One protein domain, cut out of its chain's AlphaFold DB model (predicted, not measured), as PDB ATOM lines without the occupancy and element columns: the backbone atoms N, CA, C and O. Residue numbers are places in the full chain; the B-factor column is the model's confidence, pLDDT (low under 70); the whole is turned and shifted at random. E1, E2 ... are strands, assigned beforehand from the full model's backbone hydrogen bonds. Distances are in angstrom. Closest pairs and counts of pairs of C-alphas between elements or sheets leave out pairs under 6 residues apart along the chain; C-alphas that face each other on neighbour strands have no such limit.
ATOM      1  N   GLY A 505      24.406 -31.220   9.901       94.62
ATOM      2  CA  GLY A 505      24.541 -30.866  11.310       94.62
ATOM      3  C   GLY A 505      23.406 -31.410  12.177       94.62
ATOM      4  O   GLY A 505      22.365 -31.812  11.644       94.62
ATOM      5  N   PRO A 506      23.598 -31.430  13.505       96.31
ATOM      6  CA  PRO A 506      22.554 -31.797  14.447       96.31
ATOM      7  C   PRO A 506      21.532 -30.666  14.607       96.31
ATOM      8  O   PRO A 506      21.868 -29.484  14.596       96.31
ATOM      9  N   THR A 507      20.259 -31.014  14.797       98.25
ATOM     10  CA  THR A 507      19.177 -30.020  14.726       98.25
ATOM     11  C   THR A 507      19.056 -29.175  16.001       98.25
ATOM     12  O   THR A 507      19.113 -27.946  15.936       98.25
ATOM     13  N   ILE A 508      18.884 -29.816  17.161       98.62
ATOM     14  CA  ILE A 508      18.774 -29.191  18.487       98.62
ATOM     15  C   ILE A 508      19.949 -29.690  19.321       98.62
ATOM     16  O   ILE A 508      20.024 -30.872  19.655       98.62
ATOM     17  N   THR A 509      20.891 -28.800  19.625       97.38
ATOM     18  CA  THR A 509      22.195 -29.185  20.183       97.38
ATOM     19  C   THR A 509      22.438 -28.551  21.542       97.38
ATOM     20  O   THR A 509      22.205 -27.359  21.719       97.38
ATOM     21  N   PHE A 510      22.966 -29.333  22.477       95.62
ATOM     22  CA  PHE A 510      23.433 -28.871  23.779       95.62
ATOM     23  C   PHE A 510      24.938 -29.077  23.879       95.62
ATOM     24  O   PHE A 510      25.399 -30.215  23.852       95.62
ATOM     25  N   ILE A 511      25.685 -27.993  24.055       92.88
ATOM     26  CA  ILE A 511      27.058 -28.055  24.551       92.88
ATOM     27  C   ILE A 511      26.973 -27.955  26.085       92.88
ATOM     28  O   ILE A 511      26.468 -26.950  26.601       92.88
ATOM     29  N   PRO A 512      27.390 -28.996  26.826       90.44
ATOM     30  CA  PRO A 512      27.260 -29.060  28.277       90.44
ATOM     31  C   PRO A 512      27.918 -27.885  29.013       90.44
ATOM     32  O   PRO A 512      29.043 -27.510  28.674       90.44
ATOM     33  N   PRO A 513      27.295 -27.363  30.088       87.69
ATOM     34  CA  PRO A 513      27.959 -26.408  30.959       87.69
ATOM     35  C   PRO A 513      29.138 -27.046  31.695       87.69
ATOM     36  O   PRO A 513      29.086 -28.215  32.113       87.69
ATOM     37  N   THR A 514      30.173 -26.237  31.900       84.56
ATOM     38  CA  THR A 514      31.374 -26.559  32.675       84.56
ATOM     39  C   THR A 514      31.309 -25.932  34.067       84.56
ATOM     40  O   THR A 514      30.700 -24.875  34.242       84.56
ATOM     41  N   GLN A 515      31.967 -26.548  35.059       79.62
ATOM     42  CA  GLN A 515      31.991 -26.036  36.441       79.62
ATOM     43  C   GLN A 515      32.336 -24.532  36.514       79.62
ATOM     44  O   GLN A 515      33.240 -24.086  35.805       79.62
ATOM     45  N   PRO A 516      31.685 -23.758  37.406       81.56
ATOM     46  CA  PRO A 516      30.761 -24.200  38.462       81.56
ATOM     47  C   PRO A 516      29.317 -24.460  37.991       81.56
ATOM     48  O   PRO A 516      28.497 -24.954  38.766       81.56
ATOM     49  N   TYR A 517      28.998 -24.147  36.737       86.19
ATOM     50  CA  TYR A 517      27.656 -24.302  36.184       86.19
ATOM     51  C   TYR A 517      27.391 -25.752  35.791       86.19
ATOM     52  O   TYR A 517      28.304 -26.511  35.454       86.19
ATOM     53  N   ASN A 518      26.133 -26.178  35.884       88.00
ATOM     54  CA  ASN A 518      25.780 -27.565  35.635       88.00
ATOM     55  C   ASN A 518      24.322 -27.715  35.189       88.00
ATOM     56  O   ASN A 518      23.496 -26.854  35.461       88.00
ATOM     57  N   PHE A 519      23.989 -28.844  34.563       90.88
ATOM     58  CA  PHE A 519      22.626 -29.109  34.103       90.88
ATOM     59  C   PHE A 519      21.541 -28.996  35.185       90.88
ATOM     60  O   PHE A 519      20.405 -28.731  34.823       90.88
ATOM     61  N   SER A 520      21.819 -29.139  36.489       90.00
ATOM     62  CA  SER A 520      20.767 -29.000  37.517       90.00
ATOM     63  C   SER A 520      20.165 -27.593  37.590       90.00
ATOM     64  O   SER A 520      19.042 -27.445  38.066       90.00
ATOM     65  N   THR A 521      20.867 -26.579  37.072       89.38
ATOM     66  CA  THR A 521      20.344 -25.213  36.946       89.38
ATOM     67  C   THR A 521      19.528 -25.006  35.669       89.38
ATOM     68  O   THR A 521      18.945 -23.942  35.496       89.38
ATOM     69  N   ILE A 522      19.447 -26.005  34.781       91.75
ATOM     70  CA  ILE A 522      18.719 -25.940  33.509       91.75
ATOM     71  C   ILE A 522      17.469 -26.823  33.598       91.75
ATOM     72  O   ILE A 522      17.492 -28.005  33.252       91.75
ATOM     73  N   ALA A 523      16.364 -26.277  34.097       87.12
ATOM     74  CA  ALA A 523      15.115 -27.013  34.237       87.12
ATOM     75  C   ALA A 523      13.878 -26.094  34.187       87.12
ATOM     76  O   ALA A 523      13.886 -25.027  34.804       87.12
ATOM     77  N   PRO A 524      12.775 -26.530  33.543       92.69
ATOM     78  CA  PRO A 524      12.641 -27.738  32.710       92.69
ATOM     79  C   PRO A 524      13.311 -27.603  31.326       92.69
ATOM     80  O   PRO A 524      13.501 -26.490  30.841       92.69
ATOM     81  N   ILE A 525      13.628 -28.739  30.684       97.62
ATOM     82  CA  ILE A 525      14.009 -28.823  29.261       97.62
ATOM     83  C   ILE A 525      12.937 -29.631  28.532       97.62
ATOM     84  O   ILE A 525      12.853 -30.847  28.706       97.62
ATOM     85  N   LEU A 526      12.124 -28.954  27.723       98.62
ATOM     86  CA  LEU A 526      11.010 -29.549  26.989       98.62
ATOM     87  C   LEU A 526      11.150 -29.300  25.485       98.62
ATOM     88  O   LEU A 526      11.168 -28.155  25.033       98.62
ATOM     89  N   ILE A 527      11.228 -30.385  24.719       98.88
ATOM     90  CA  ILE A 527      11.312 -30.403  23.259       98.88
ATOM     91  C   ILE A 527      10.124 -31.209  22.743       98.88
ATOM     92  O   ILE A 527      10.114 -32.438  22.839       98.88
ATOM     93  N   GLU A 528       9.107 -30.544  22.203       98.69
ATOM     94  CA  GLU A 528       7.866 -31.237  21.851       98.69
ATOM     95  C   GLU A 528       7.175 -30.766  20.576       98.69
ATOM     96  O   GLU A 528       7.221 -29.595  20.215       98.69
ATOM     97  N   ASN A 529       6.460 -31.676  19.917       98.75
ATOM     98  CA  ASN A 529       5.629 -31.363  18.750       98.75
ATOM     99  C   ASN A 529       6.399 -30.687  17.597       98.75
ATOM    100  O   ASN A 529       5.813 -29.950  16.808       98.75
ATOM    101  N   ASN A 530       7.715 -30.897  17.495       98.88
ATOM    102  CA  ASN A 530       8.512 -30.371  16.392       98.88
ATOM    103  C   ASN A 530       8.496 -31.349  15.211       98.88
ATOM    104  O   ASN A 530       8.482 -32.567  15.398       98.88
ATOM    105  N   GLN A 531       8.535 -30.812  13.996       98.88
ATOM    106  CA  GLN A 531       8.711 -31.570  12.760       98.88
ATOM    107  C   GLN A 531      10.106 -31.286  12.219       98.88
ATOM    108  O   GLN A 531      10.401 -30.152  11.852       98.88
ATOM    109  N   ILE A 532      10.970 -32.295  12.187       98.81
ATOM    110  CA  ILE A 532      12.369 -32.156  11.779       98.81
ATOM    111  C   ILE A 532      12.618 -33.012  10.548       98.81
ATOM    112  O   ILE A 532      12.411 -34.222  10.579       98.81
ATOM    113  N   THR A 533      13.108 -32.383   9.487       98.69
ATOM    114  CA  THR A 533      13.601 -33.043   8.280       98.69
ATOM    115  C   THR A 533      15.092 -32.764   8.135       98.69
ATOM    116  O   THR A 533      15.505 -31.612   8.000       98.69
ATOM    117  N   ASN A 534      15.905 -33.818   8.177       98.06
ATOM    118  CA  ASN A 534      17.349 -33.745   7.979       98.06
ATOM    119  C   ASN A 534      17.805 -34.838   6.999       98.06
ATOM    120  O   ASN A 534      18.066 -35.968   7.420       98.06
ATOM    121  N   PRO A 535      17.907 -34.534   5.694       97.31
ATOM    122  CA  PRO A 535      18.325 -35.506   4.684       97.31
ATOM    123  C   PRO A 535      19.845 -35.718   4.654       97.31
ATOM    124  O   PRO A 535      20.346 -36.415   3.777       97.31
ATOM    125  N   ASN A 536      20.596 -35.118   5.582       96.38
ATOM    126  CA  ASN A 536      22.049 -35.175   5.576       96.38
ATOM    127  C   ASN A 536      22.548 -36.318   6.478       96.38
ATOM    128  O   ASN A 536      22.206 -36.353   7.666       96.38
ATOM    129  N   PRO A 537      23.366 -37.250   5.960       94.12
ATOM    130  CA  PRO A 537      24.059 -38.226   6.795       94.12
ATOM    131  C   PRO A 537      25.130 -37.541   7.668       94.12
ATOM    132  O   PRO A 537      25.545 -36.414   7.368       94.12
ATOM    133  N   PRO A 538      25.603 -38.198   8.742       93.56
ATOM    134  CA  PRO A 538      26.698 -37.681   9.555       93.56
ATOM    135  C   PRO A 538      27.981 -37.552   8.723       93.56
ATOM    136  O   PRO A 538      28.226 -38.324   7.793       93.56
ATOM    137  N   ILE A 539      28.817 -36.579   9.077       90.75
ATOM    138  CA  ILE A 539      30.088 -36.304   8.406       90.75
ATOM    139  C   ILE A 539      31.231 -36.844   9.255       90.75
ATOM    140  O   ILE A 539      31.474 -36.377  10.369       90.75
ATOM    141  N   GLU A 540      31.970 -37.795   8.687       87.25
ATOM    142  CA  GLU A 540      33.275 -38.208   9.191       87.25
ATOM    143  C   GLU A 540      34.360 -37.277   8.639       87.25
ATOM    144  O   GLU A 540      34.425 -37.011   7.437       87.25
ATOM    145  N   SER A 541      35.241 -36.803   9.516       83.62
ATOM    146  CA  SER A 541      36.374 -35.966   9.142       83.62
ATOM    147  C   SER A 541      37.616 -36.351   9.955       83.62
ATOM    148  O   SER A 541      37.502 -36.592  11.158       83.62
ATOM    149  N   PRO A 542      38.819 -36.358   9.342       76.62
ATOM    150  CA  PRO A 542      40.079 -36.491  10.074       76.62
ATOM    151  C   PRO A 542      40.323 -35.342  11.059       76.62
ATOM    152  O   PRO A 542      41.026 -35.519  12.053       76.62
ATOM    153  N   ASP A 543      39.777 -34.160  10.764       75.25
ATOM    154  CA  ASP A 543      39.728 -33.041  11.698       75.25
ATOM    155  C   ASP A 543      38.524 -33.225  12.640       75.25
ATOM    156  O   ASP A 543      37.388 -33.145  12.153       75.25
ATOM    157  N   PRO A 544      38.742 -33.442  13.954       66.19
ATOM    158  CA  PRO A 544      37.667 -33.665  14.919       66.19
ATOM    159  C   PRO A 544      36.715 -32.470  15.044       66.19
ATOM    160  O   PRO A 544      35.568 -32.655  15.430       66.19
ATOM    161  N   PHE A 545      37.145 -31.259  14.673       67.12
ATOM    162  CA  PHE A 545      36.292 -30.065  14.681       67.12
ATOM    163  C   PHE A 545      35.407 -29.934  13.437       67.12
ATOM    164  O   PHE A 545      34.531 -29.071  13.393       67.12
ATOM    165  N   SER A 546      35.642 -30.784  12.438       75.81
ATOM    166  CA  SER A 546      34.864 -30.872  11.202       75.81
ATOM    167  C   SER A 546      34.020 -32.156  11.142       75.81
ATOM    168  O   SER A 546      33.390 -32.437  10.123       75.81
ATOM    169  N   VAL A 547      34.011 -32.943  12.225       81.69
ATOM    170  CA  VAL A 547      33.078 -34.055  12.437       81.69
ATOM    171  C   VAL A 547      31.697 -33.488  12.748       81.69
ATOM    172  O   VAL A 547      31.578 -32.503  13.472       81.69
ATOM    173  N   SER A 548      30.648 -34.100  12.201       87.62
ATOM    174  CA  SER A 548      29.282 -33.630  12.423       87.62
ATOM    175  C   SER A 548      28.299 -34.785  12.547       87.62
ATOM    176  O   SER A 548      28.244 -35.663  11.686       87.62
ATOM    177  N   SER A 549      27.508 -34.768  13.616       93.44
ATOM    178  CA  SER A 549      26.375 -35.674  13.792       93.44
ATOM    179  C   SER A 549      25.162 -35.181  12.993       93.44
ATOM    180  O   SER A 549      25.082 -34.012  12.618       93.44
ATOM    181  N   ASN A 550      24.189 -36.055  12.748       95.81
ATOM    182  CA  ASN A 550      22.899 -35.690  12.150       95.81
ATOM    183  C   ASN A 550      21.712 -35.892  13.108       95.81
ATOM    184  O   ASN A 550      20.554 -35.857  12.688       95.81
ATOM    185  N   LEU A 551      21.993 -36.107  14.396       97.50
ATOM    186  CA  LEU A 551      20.976 -36.316  15.421       97.50
ATOM    187  C   LEU A 551      20.080 -35.081  15.588       97.50
ATOM    188  O   LEU A 551      20.535 -33.936  15.582       97.50
ATOM    189  N   SER A 552      18.782 -35.314  15.766       98.25
ATOM    190  CA  SER A 552      17.788 -34.257  15.944       98.25
ATOM    191  C   SER A 552      17.866 -33.603  17.317       98.25
ATOM    192  O   SER A 552      17.725 -32.388  17.412       98.25
ATOM    193  N   VAL A 553      18.102 -34.385  18.374       98.56
ATOM    194  CA  VAL A 553      18.370 -33.873  19.727       98.56
ATOM    195  C   VAL A 553      19.680 -34.474  20.213       98.56
ATOM    196  O   VAL A 553      19.804 -35.695  20.315       98.56
ATOM    197  N   TYR A 554      20.658 -33.617  20.488       97.56
ATOM    198  CA  TYR A 554      22.048 -34.033  20.631       97.56
ATOM    199  C   TYR A 554      22.755 -33.306  21.774       97.56
ATOM    200  O   TYR A 554      22.667 -32.082  21.883       97.56
ATOM    201  N   VAL A 555      23.462 -34.055  22.621       96.06
ATOM    202  CA  VAL A 555      24.377 -33.499  23.629       96.06
ATOM    203  C   VAL A 555      25.814 -33.722  23.160       96.06
ATOM    204  O   VAL A 555      26.243 -34.864  23.012       96.06
ATOM    205  N   ASP A 556      26.542 -32.630  22.939       92.81
ATOM    206  CA  ASP A 556      27.869 -32.626  22.330       92.81
ATOM    207  C   ASP A 556      28.965 -32.224  23.326       92.81
ATOM    208  O   ASP A 556      29.123 -31.056  23.682       92.81
ATOM    209  N   TYR A 557      29.758 -33.200  23.752       89.75
ATOM    210  CA  TYR A 557      30.914 -33.041  24.627       89.75
ATOM    211  C   TYR A 557      32.215 -32.712  23.873       89.75
ATOM    212  O   TYR A 557      33.214 -32.400  24.523       89.75
ATOM    213  N   THR A 558      32.231 -32.702  22.530       84.62
ATOM    214  CA  THR A 558      33.468 -32.547  21.723       84.62
ATOM    215  C   THR A 558      34.243 -31.273  22.076       84.62
ATOM    216  O   THR A 558      35.471 -31.242  22.063       84.62
ATOM    217  N   TYR A 559      33.527 -30.206  22.433       79.25
ATOM    218  CA  TYR A 559      34.106 -28.889  22.712       79.25
ATOM    219  C   TYR A 559      34.489 -28.677  24.184       79.25
ATOM    220  O   TYR A 559      34.762 -27.550  24.592       79.25
ATOM    221  N   THR A 560      34.521 -29.742  24.990       75.50
ATOM    222  CA  THR A 560      34.717 -29.653  26.448       75.50
ATOM    223  C   THR A 560      36.041 -30.232  26.960       75.50
ATOM    224  O   THR A 560      36.232 -30.396  28.166       75.50
ATOM    225  N   LEU A 561      36.975 -30.509  26.046       72.31
ATOM    226  CA  LEU A 561      38.280 -31.135  26.283       72.31
ATOM    227  C   LEU A 561      38.974 -30.683  27.583       72.31
ATOM    228  O   LEU A 561      39.396 -29.535  27.730       72.31
ATOM    229  N   GLY A 562      39.144 -31.629  28.513       70.31
ATOM    230  CA  GLY A 562      39.884 -31.436  29.767       70.31
ATOM    231  C   GLY A 562      39.160 -30.623  30.846       70.31
ATOM    232  O   GLY A 562      39.743 -30.392  31.909       70.31
ATOM    233  N   LEU A 563      37.911 -30.208  30.613       78.75
ATOM    234  CA  LEU A 563      37.110 -29.453  31.573       78.75
ATOM    235  C   LEU A 563      36.145 -30.372  32.341       78.75
ATOM    236  O   LEU A 563      35.598 -31.320  31.778       78.75
ATOM    237  N   PRO A 564      35.888 -30.103  33.633       77.50
ATOM    238  CA  PRO A 564      34.850 -30.805  34.371       77.50
ATOM    239  C   PRO A 564      33.469 -30.390  33.842       77.50
ATOM    240  O   PRO A 564      32.976 -29.294  34.131       77.50
ATOM    241  N   THR A 565      32.852 -31.276  33.064       82.19
ATOM    242  CA  THR A 565      31.536 -31.081  32.452       82.19
ATOM    243  C   THR A 565      30.411 -31.671  33.274       82.19
ATOM    244  O   THR A 565      30.563 -32.658  33.997       82.19
ATOM    245  N   SER A 566      29.246 -31.047  33.157       89.44
ATOM    246  CA  SER A 566      28.028 -31.547  33.776       89.44
ATOM    247  C   SER A 566      27.284 -32.551  32.890       89.44
ATOM    248  O   SER A 566      27.471 -32.630  31.675       89.44
ATOM    249  N   ILE A 567      26.423 -33.338  33.532       91.81
ATOM    250  CA  ILE A 567      25.600 -34.373  32.904       91.81
ATOM    251  C   ILE A 567      24.142 -34.076  33.251       91.81
ATOM    252  O   ILE A 567      23.879 -33.747  34.415       91.81
ATOM    253  N   PRO A 568      23.197 -34.198  32.305       94.44
ATOM    254  CA  PRO A 568      21.784 -34.084  32.626       94.44
ATOM    255  C   PRO A 568      21.337 -35.188  33.594       94.44
ATOM    256  O   PRO A 568      21.778 -36.335  33.511       94.44
ATOM    257  N   ALA A 569      20.428 -34.855  34.505       95.38
ATOM    258  CA  ALA A 569      19.759 -35.843  35.338       95.38
ATOM    259  C   ALA A 569      18.876 -36.777  34.490       95.38
ATOM    260  O   ALA A 569      18.480 -36.453  33.369       95.38
ATOM    261  N   ASN A 570      18.528 -37.941  35.045       96.81
ATOM    262  CA  ASN A 570      17.671 -38.900  34.351       96.81
ATOM    263  C   ASN A 570      16.322 -38.266  33.973       96.81
ATOM    264  O   ASN A 570      15.622 -37.728  34.830       96.81
ATOM    265  N   GLY A 571      15.957 -38.363  32.695       97.06
ATOM    266  CA  GLY A 571      14.728 -37.814  32.131       97.06
ATOM    267  C   GLY A 571      14.648 -36.286  32.130       97.06
ATOM    268  O   GLY A 571      13.557 -35.745  31.956       97.06
ATOM    269  N   GLN A 572      15.765 -35.585  32.348       97.19
ATOM    270  CA  GLN A 572      15.782 -34.126  32.376       97.19
ATOM    271  C   GLN A 572      15.498 -33.519  30.998       97.19
ATOM    272  O   GLN A 572      14.781 -32.523  30.923       97.19
ATOM    273  N   ILE A 573      16.039 -34.112  29.928       98.44
ATOM    274  CA  ILE A 573      15.772 -33.684  28.551       98.44
ATOM    275  C   ILE A 573      14.525 -34.421  28.065       98.44
ATOM    276  O   ILE A 573      14.574 -35.609  27.745       98.44
ATOM    277  N   GLN A 574      13.397 -33.722  28.032       98.69
ATOM    278  CA  GLN A 574      12.114 -34.294  27.643       98.69
ATOM    279  C   GLN A 574      11.879 -34.086  26.150       98.69
ATOM    280  O   GLN A 574      11.824 -32.948  25.689       98.69
ATOM    281  N   VAL A 575      11.750 -35.177  25.395       98.81
ATOM    282  CA  VAL A 575      11.592 -35.163  23.936       98.81
ATOM    283  C   VAL A 575      10.300 -35.892  23.581       98.81
ATOM    284  O   VAL A 575      10.275 -37.126  23.527       98.81
ATOM    285  N   TYR A 576       9.217 -35.138  23.376       98.75
ATOM    286  CA  TYR A 576       7.862 -35.686  23.282       98.75
ATOM    287  C   TYR A 576       7.133 -35.347  21.981       98.75
ATOM    288  O   TYR A 576       7.111 -34.202  21.547       98.75
ATOM    289  N   ASN A 577       6.444 -36.325  21.396       98.69
ATOM    290  CA  ASN A 577       5.542 -36.131  20.254       98.69
ATOM    291  C   ASN A 577       6.186 -35.419  19.047       98.69
ATOM    292  O   ASN A 577       5.513 -34.701  18.311       98.69
ATOM    293  N   ASN A 578       7.495 -35.577  18.850       98.81
ATOM    294  CA  ASN A 578       8.192 -35.010  17.698       98.81
ATOM    295  C   ASN A 578       8.100 -35.957  16.494       98.81
ATOM    296  O   ASN A 578       8.006 -37.176  16.650       98.81
ATOM    297  N   ILE A 579       8.165 -35.394  15.291       98.81
ATOM    298  CA  ILE A 579       8.278 -36.138  14.035       98.81
ATOM    299  C   ILE A 579       9.692 -35.935  13.502       98.81
ATOM    300  O   ILE A 579      10.083 -34.807  13.203       98.81
ATOM    301  N   PHE A 580      10.446 -37.021  13.363       98.69
ATOM    302  CA  PHE A 580      11.814 -37.009  12.860       98.69
ATOM    303  C   PHE A 580      11.887 -37.712  11.502       98.69
ATOM    304  O   PHE A 580      11.651 -38.911  11.411       98.69
ATOM    305  N   ASN A 581      12.252 -36.983  10.452       98.44
ATOM    306  CA  ASN A 581      12.553 -37.504   9.120       98.44
ATOM    307  C   ASN A 581      14.054 -37.319   8.864       98.44
ATOM    308  O   ASN A 581      14.473 -36.263   8.391       98.44
ATOM    309  N   VAL A 582      14.882 -38.296   9.245       98.06
ATOM    310  CA  VAL A 582      16.349 -38.128   9.315       98.06
ATOM    311  C   VAL A 582      17.076 -39.228   8.548       98.06
ATOM    312  O   VAL A 582      16.725 -40.404   8.672       98.06
ATOM    313  N   ALA A 583      18.085 -38.845   7.761       96.88
ATOM    314  CA  ALA A 583      18.881 -39.761   6.951       96.88
ATOM    315  C   ALA A 583      19.676 -40.762   7.800       96.88
ATOM    316  O   ALA A 583      20.162 -40.434   8.882       96.88
ATOM    317  N   LEU A 584      19.825 -41.990   7.301       93.62
ATOM    318  CA  LEU A 584      20.666 -43.003   7.941       93.62
ATOM    319  C   LEU A 584      22.135 -42.918   7.476       93.62
ATOM    320  O   LEU A 584      22.397 -42.508   6.347       93.62
ATOM    321  N   PRO A 585      23.096 -43.389   8.296       93.31
ATOM    322  CA  PRO A 585      22.921 -43.811   9.689       93.31
ATOM    323  C   PRO A 585      22.609 -42.618  10.607       93.31
ATOM    324  O   PRO A 585      23.002 -41.493  10.317       93.31
ATOM    325  N   TRP A 586      21.891 -42.859  11.707       94.00
ATOM    326  CA  TRP A 586      21.722 -41.843  12.747       94.00
ATOM    327  C   TRP A 586      22.951 -41.814  13.645       94.00
ATOM    328  O   TRP A 586      23.304 -42.835  14.239       94.00
ATOM    329  N   GLY A 587      23.562 -40.637  13.754       92.25
ATOM    330  CA  GLY A 587      24.812 -40.433  14.471       92.25
ATOM    331  C   GLY A 587      26.018 -41.068  13.775       92.25
ATOM    332  O   GLY A 587      25.906 -41.949  12.919       92.25
ATOM    333  N   LEU A 588      27.205 -40.599  14.143       89.19
ATOM    334  CA  LEU A 588      28.455 -41.098  13.599       89.19
ATOM    335  C   LEU A 588      28.911 -42.356  14.354       89.19
ATOM    336  O   LEU A 588      29.284 -42.315  15.528       89.19
ATOM    337  N   VAL A 589      28.939 -43.490  13.655       81.81
ATOM    338  CA  VAL A 589      29.472 -44.754  14.179       81.81
ATOM    339  C   VAL A 589      30.435 -45.339  13.150       81.81
ATOM    340  O   VAL A 589      30.002 -45.882  12.135       81.81
ATOM    341  N   VAL A 590      31.745 -45.236  13.407       73.06
ATOM    342  CA  VAL A 590      32.797 -45.712  12.491       73.06
ATOM    343  C   VAL A 590      33.680 -46.729  13.215       73.06
ATOM    344  O   VAL A 590      34.644 -46.351  13.878       73.06
ATOM    345  N   PRO A 591      33.383 -48.038  13.115       66.06
ATOM    346  CA  PRO A 591      34.163 -49.069  13.792       66.06
ATOM    347  C   PRO A 591      35.671 -48.957  13.482       66.06
ATOM    348  O   PRO A 591      36.034 -48.835  12.311       66.06
ATOM    349  N   PRO A 592      36.569 -49.038  14.486       64.56
ATOM    350  CA  PRO A 592      36.327 -49.424  15.883       64.56
ATOM    351  C   PRO A 592      35.879 -48.278  16.812       64.56
ATOM    352  O   PRO A 592      35.612 -48.536  17.985       64.56
ATOM    353  N   ASN A 593      35.796 -47.039  16.320       68.06
ATOM    354  CA  ASN A 593      35.477 -45.851  17.105       68.06
ATOM    355  C   ASN A 593      33.960 -45.593  17.119       68.06
ATOM    356  O   ASN A 593      33.330 -45.311  16.099       68.06
ATOM    357  N   ILE A 594      33.353 -45.674  18.299       67.81
ATOM    358  CA  ILE A 594      31.973 -45.227  18.502       67.81
ATOM    359  C   ILE A 594      32.045 -43.748  18.880       67.81
ATOM    360  O   ILE A 594      32.514 -43.428  19.971       67.81
ATOM    361  N   TYR A 595      31.639 -42.865  17.963       81.00
ATOM    362  CA  TYR A 595      31.586 -41.427  18.230       81.00
ATOM    363  C   TYR A 595      30.279 -41.070  18.923       81.00
ATOM    364  O   TYR A 595      30.333 -40.453  19.977       81.00
ATOM    365  N   ASP A 596      29.141 -41.544  18.413       93.12
ATOM    366  CA  ASP A 596      27.822 -41.248  18.976       93.12
ATOM    367  C   ASP A 596      27.165 -42.474  19.628       93.12
ATOM    368  O   ASP A 596      27.186 -43.586  19.095       93.12
ATOM    369  N   VAL A 597      26.525 -42.253  20.778       94.69
ATOM    370  CA  VAL A 597      25.581 -43.185  21.409       94.69
ATOM    371  C   VAL A 597      24.170 -42.705  21.106       94.69
ATOM    372  O   VAL A 597      23.766 -41.618  21.520       94.69
ATOM    373  N   VAL A 598      23.413 -43.541  20.400       95.56
ATOM    374  CA  VAL A 598      22.124 -43.175  19.799       95.56
ATOM    375  C   VAL A 598      21.029 -44.128  20.267       95.56
ATOM    376  O   VAL A 598      21.278 -45.318  20.486       95.56
ATOM    377  N   PHE A 599      19.803 -43.625  20.417       97.06
ATOM    378  CA  PHE A 599      18.642 -44.487  20.627       97.06
ATOM    379  C   PHE A 599      18.386 -45.388  19.404       97.06
ATOM    380  O   PHE A 599      18.486 -44.934  18.268       97.06
ATOM    381  N   PRO A 600      17.974 -46.657  19.594       92.19
ATOM    382  CA  PRO A 600      17.738 -47.561  18.465       92.19
ATOM    383  C   PRO A 600      16.639 -47.110  17.493       92.19
ATOM    384  O   PRO A 600      16.684 -47.466  16.320       92.19
ATOM    385  N   ASN A 601      15.641 -46.371  17.987       94.44
ATOM    386  CA  ASN A 601      14.434 -46.020  17.235       94.44
ATOM    387  C   ASN A 601      14.250 -44.512  17.039       94.44
ATOM    388  O   ASN A 601      13.278 -44.121  16.403       94.44
ATOM    389  N   ASP A 602      15.150 -43.678  17.563       97.25
ATOM    390  CA  ASP A 602      15.029 -42.225  17.491       97.25
ATOM    391  C   ASP A 602      16.405 -41.585  17.246       97.25
ATOM    392  O   ASP A 602      17.379 -42.009  17.875       97.25
ATOM    393  N   PRO A 603      16.514 -40.543  16.395       97.31
ATOM    394  CA  PRO A 603      17.755 -39.807  16.143       97.31
ATOM    395  C   PRO A 603      18.073 -38.854  17.309       97.31
ATOM    396  O   PRO A 603      18.207 -37.643  17.147       97.31
ATOM    397  N   VAL A 604      18.163 -39.411  18.513       98.44
ATOM    398  CA  VAL A 604      18.454 -38.716  19.767       98.44
ATOM    399  C   VAL A 604      19.654 -39.389  20.416       98.44
ATOM    400  O   VAL A 604      19.759 -40.618  20.411       98.44
ATOM    401  N   GLY A 605      20.562 -38.604  20.985       97.38
ATOM    402  CA  GLY A 605      21.758 -39.171  21.589       97.38
ATOM    403  C   GLY A 605      22.775 -38.148  22.060       97.38
ATOM    404  O   GLY A 605      22.476 -36.973  22.275       97.38
ATOM    405  N   TYR A 606      23.995 -38.630  22.245       95.75
ATOM    406  CA  TYR A 606      25.143 -37.848  22.687       95.75
ATOM    407  C   TYR A 606      26.426 -38.453  22.118       95.75
ATOM    408  O   TYR A 606      26.432 -39.634  21.764       95.75
ATOM    409  N   ASN A 607      27.513 -37.690  22.052       91.94
ATOM    410  CA  ASN A 607      28.812 -38.255  21.687       91.94
ATOM    411  C   ASN A 607      29.552 -38.855  22.888       91.94
ATOM    412  O   ASN A 607      29.394 -38.431  24.024       91.94
ATOM    413  N   MET A 608      30.416 -39.833  22.637       87.56
ATOM    414  CA  MET A 608      31.308 -40.413  23.641       87.56
ATOM    415  C   MET A 608      32.594 -39.609  23.830       87.56
ATOM    416  O   MET A 608      33.241 -39.748  24.868       87.56
ATOM    417  N   THR A 609      32.983 -38.799  22.842       81.38
ATOM    418  CA  THR A 609      34.207 -37.989  22.891       81.38
ATOM    419  C   THR A 609      34.129 -37.014  24.065       81.38
ATOM    420  O   THR A 609      33.293 -36.118  24.068       81.38
ATOM    421  N   ASP A 610      34.976 -37.230  25.076       81.19
ATOM    422  CA  ASP A 610      35.044 -36.454  26.327       81.19
ATOM    423  C   ASP A 610      33.779 -36.464  27.200       81.19
ATOM    424  O   ASP A 610      33.693 -35.744  28.199       81.19
ATOM    425  N   ALA A 611      32.815 -37.333  26.892       86.81
ATOM    426  CA  ALA A 611      31.661 -37.522  27.752       86.81
ATOM    427  C   ALA A 611      32.079 -38.177  29.081       86.81
ATOM    428  O   ALA A 611      32.820 -39.171  29.089       86.81
ATOM    429  N   PRO A 612      31.582 -37.689  30.232       88.38
ATOM    430  CA  PRO A 612      31.822 -38.349  31.507       88.38
ATOM    431  C   PRO A 612      31.310 -39.797  31.492       88.38
ATOM    432  O   PRO A 612      30.228 -40.071  30.980       88.38
ATOM    433  N   GLY A 613      32.030 -40.723  32.135       85.56
ATOM    434  CA  GLY A 613      31.700 -42.160  32.101       85.56
ATOM    435  C   GLY A 613      30.332 -42.551  32.685       85.56
ATOM    436  O   GLY A 613      29.900 -43.688  32.524       85.56
ATOM    437  N   THR A 614      29.650 -41.631  33.370       90.56
ATOM    438  CA  THR A 614      28.284 -41.803  33.889       90.56
ATOM    439  C   THR A 614      27.198 -41.240  32.966       90.56
ATOM    440  O   THR A 614      26.018 -41.414  33.267       90.56
ATOM    441  N   MET A 615      27.557 -40.559  31.870       93.94
ATOM    442  CA  MET A 615      26.599 -40.111  30.857       93.94
ATOM    443  C   MET A 615      25.949 -41.328  30.192       93.94
ATOM    444  O   MET A 615      26.611 -42.322  29.891       93.94
ATOM    445  N   SER A 616      24.635 -41.266  29.991       95.56
ATOM    446  CA  SER A 616      23.871 -42.352  29.381       95.56
ATOM    447  C   SER A 616      22.595 -41.836  28.727       95.56
ATOM    448  O   SER A 616      22.130 -40.733  29.021       95.56
ATOM    449  N   LEU A 617      21.969 -42.682  27.906       97.31
ATOM    450  CA  LEU A 617      20.682 -42.387  27.274       97.31
ATOM    451  C   LEU A 617      19.539 -42.134  28.280       97.31
ATOM    452  O   LEU A 617      18.538 -41.533  27.909       97.31
ATOM    453  N   ASN A 618      19.691 -42.496  29.561       97.19
ATOM    454  CA  ASN A 618      18.691 -42.191  30.595       97.19
ATOM    455  C   ASN A 618      18.505 -40.686  30.836       97.19
ATOM    456  O   ASN A 618      17.502 -40.303  31.432       97.19
ATOM    457  N   ALA A 619      19.437 -39.838  30.388       97.25
ATOM    458  CA  ALA A 619      19.296 -38.381  30.408       97.25
ATOM    459  C   ALA A 619      18.063 -37.886  29.621       97.25
ATOM    460  O   ALA A 619      17.513 -36.826  29.932       97.25
ATOM    461  N   PHE A 620      17.612 -38.666  28.634       98.44
ATOM    462  CA  PHE A 620      16.501 -38.329  27.754       98.44
ATOM    463  C   PHE A 620      15.237 -39.098  28.145       98.44
ATOM    464  O   PHE A 620      15.252 -40.319  28.295       98.44
ATOM    465  N   ALA A 621      14.119 -38.386  28.262       98.38
ATOM    466  CA  ALA A 621      12.793 -38.981  28.357       98.38
ATOM    467  C   ALA A 621      12.116 -38.897  26.986       98.38
ATOM    468  O   ALA A 621      11.796 -37.805  26.523       98.38
ATOM    469  N   LEU A 622      11.901 -40.047  26.340       98.44
ATOM    470  CA  LEU A 622      11.242 -40.135  25.035       98.44
ATOM    471  C   LEU A 622       9.798 -40.623  25.196       98.44
ATOM    472  O   LEU A 622       9.547 -41.615  25.879       98.44
ATOM    473  N   MET A 623       8.846 -39.952  24.546       97.94
ATOM    474  CA  MET A 623       7.438 -40.363  24.536       97.94
ATOM    475  C   MET A 623       6.751 -39.898  23.254       97.94
ATOM    476  O   MET A 623       6.830 -38.728  22.904       97.94
ATOM    477  N   GLY A 624       6.052 -40.797  22.558       97.81
ATOM    478  CA  GLY A 624       5.192 -40.433  21.424       97.81
ATOM    479  C   GLY A 624       5.907 -39.902  20.174       97.81
ATOM    480  O   GLY A 624       5.229 -39.447  19.258       97.81
ATOM    481  N   ASN A 625       7.242 -39.952  20.113       98.50
ATOM    482  CA  ASN A 625       7.984 -39.552  18.916       98.50
ATOM    483  C   ASN A 625       7.743 -40.537  17.763       98.50
ATOM    484  O   ASN A 625       7.534 -41.734  17.977       98.50
ATOM    485  N   VAL A 626       7.791 -40.022  16.536       98.44
ATOM    486  CA  VAL A 626       7.678 -40.802  15.303       98.44
ATOM    487  C   VAL A 626       8.917 -40.551  14.459       98.44
ATOM    488  O   VAL A 626       9.102 -39.456  13.933       98.44
ATOM    489  N   SER A 627       9.740 -41.583  14.305       97.94
ATOM    490  CA  SER A 627      10.985 -41.526  13.541       97.94
ATOM    491  C   SER A 627      10.854 -42.285  12.225       97.94
ATOM    492  O   SER A 627      10.589 -43.487  12.210       97.94
ATOM    493  N   THR A 628      11.062 -41.583  11.114       96.88
ATOM    494  CA  THR A 628      11.055 -42.122   9.753       96.88
ATOM    495  C   THR A 628      12.440 -41.940   9.132       96.88
ATOM    496  O   THR A 628      12.854 -40.811   8.862       96.88
ATOM    497  N   PRO A 629      13.182 -43.029   8.884       92.44
ATOM    498  CA  PRO A 629      14.411 -42.967   8.107       92.44
ATOM    499  C   PRO A 629      14.144 -42.449   6.693       92.44
ATOM    500  O   PRO A 629      13.221 -42.934   6.032       92.44
ATOM    501  N   ILE A 630      14.964 -41.516   6.215       91.75
ATOM    502  CA  ILE A 630      14.966 -41.101   4.804       91.75
ATOM    503  C   ILE A 630      16.235 -41.594   4.086       91.75
ATOM    504  O   ILE A 630      17.245 -41.813   4.761       91.75
ATOM    505  N   PRO A 631      16.157 -41.874   2.768       72.81
ATOM    506  CA  PRO A 631      17.248 -42.481   2.007       72.81
ATOM    507  C   PRO A 631      18.488 -41.605   1.874       72.81
ATOM    508  O   PRO A 631      18.323 -40.364   1.829       72.81
TER     509      PRO A 631
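AT A GLANCE: This is residues 505 to 631 of the 631 residues of an uncharacterized protein of Lysinibacillus varians (UniProt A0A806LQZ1). What is the shape? With little regular structure, it is a solenoid of three stacked turns, E1 to E3, E4 to E6 and E8 to E10, with E7 beside E8. What builds it? The printed part has 127 residues, of which 43 are in ten named strands, E1 to E10 in order along the chain, with no named helix, and its class is all strand; it is compact, radius of gyration of the C-alphas 14.0 A, spanning 42 by 36 by 19 A.

HOW THE PARTS SIT: Which strands come first? E1 (508 to 511), E4 (553 to 555), E8 (604 to 607) and E7 (596 to 598) form a mixed sheet in that order; within hydrogen-bond range are N 510 and O 554, 2.8 A, N 555 and O 605, 3.1 A, and, in the antiparallel hairpin E7 and E8, N 597 and O 606, 2.8 A. Which follow? E2 (522 to 528), E5 (573 to 576) and E9 (620 to 623) are parallel in order, with N 527 and O 574 2.8 A apart and N 575 and O 621 2.9 A; so are E3 (531 to 534), E6 (579 to 583) and E10 (626 to 630), with N 534 and O 581, and N 580 and O 626, each 2.8 A.

IN THESE COORDINATES: Where does E1 begin? C-alpha 508 is at (18.774, -29.191, 18.487). Which are longest? E2 measures 16.8 A, E6 13.3 A and E10 12.8 A, ending at (14.966, -41.101, 4.804).

THE WHOLE: Which links are long? E3 to E4, E4 to E5, E6 to E7 and E8 to E9. Where is confidence low? Residues 544 to 545 and 591 to 594 are under 70; the printed part has no cut.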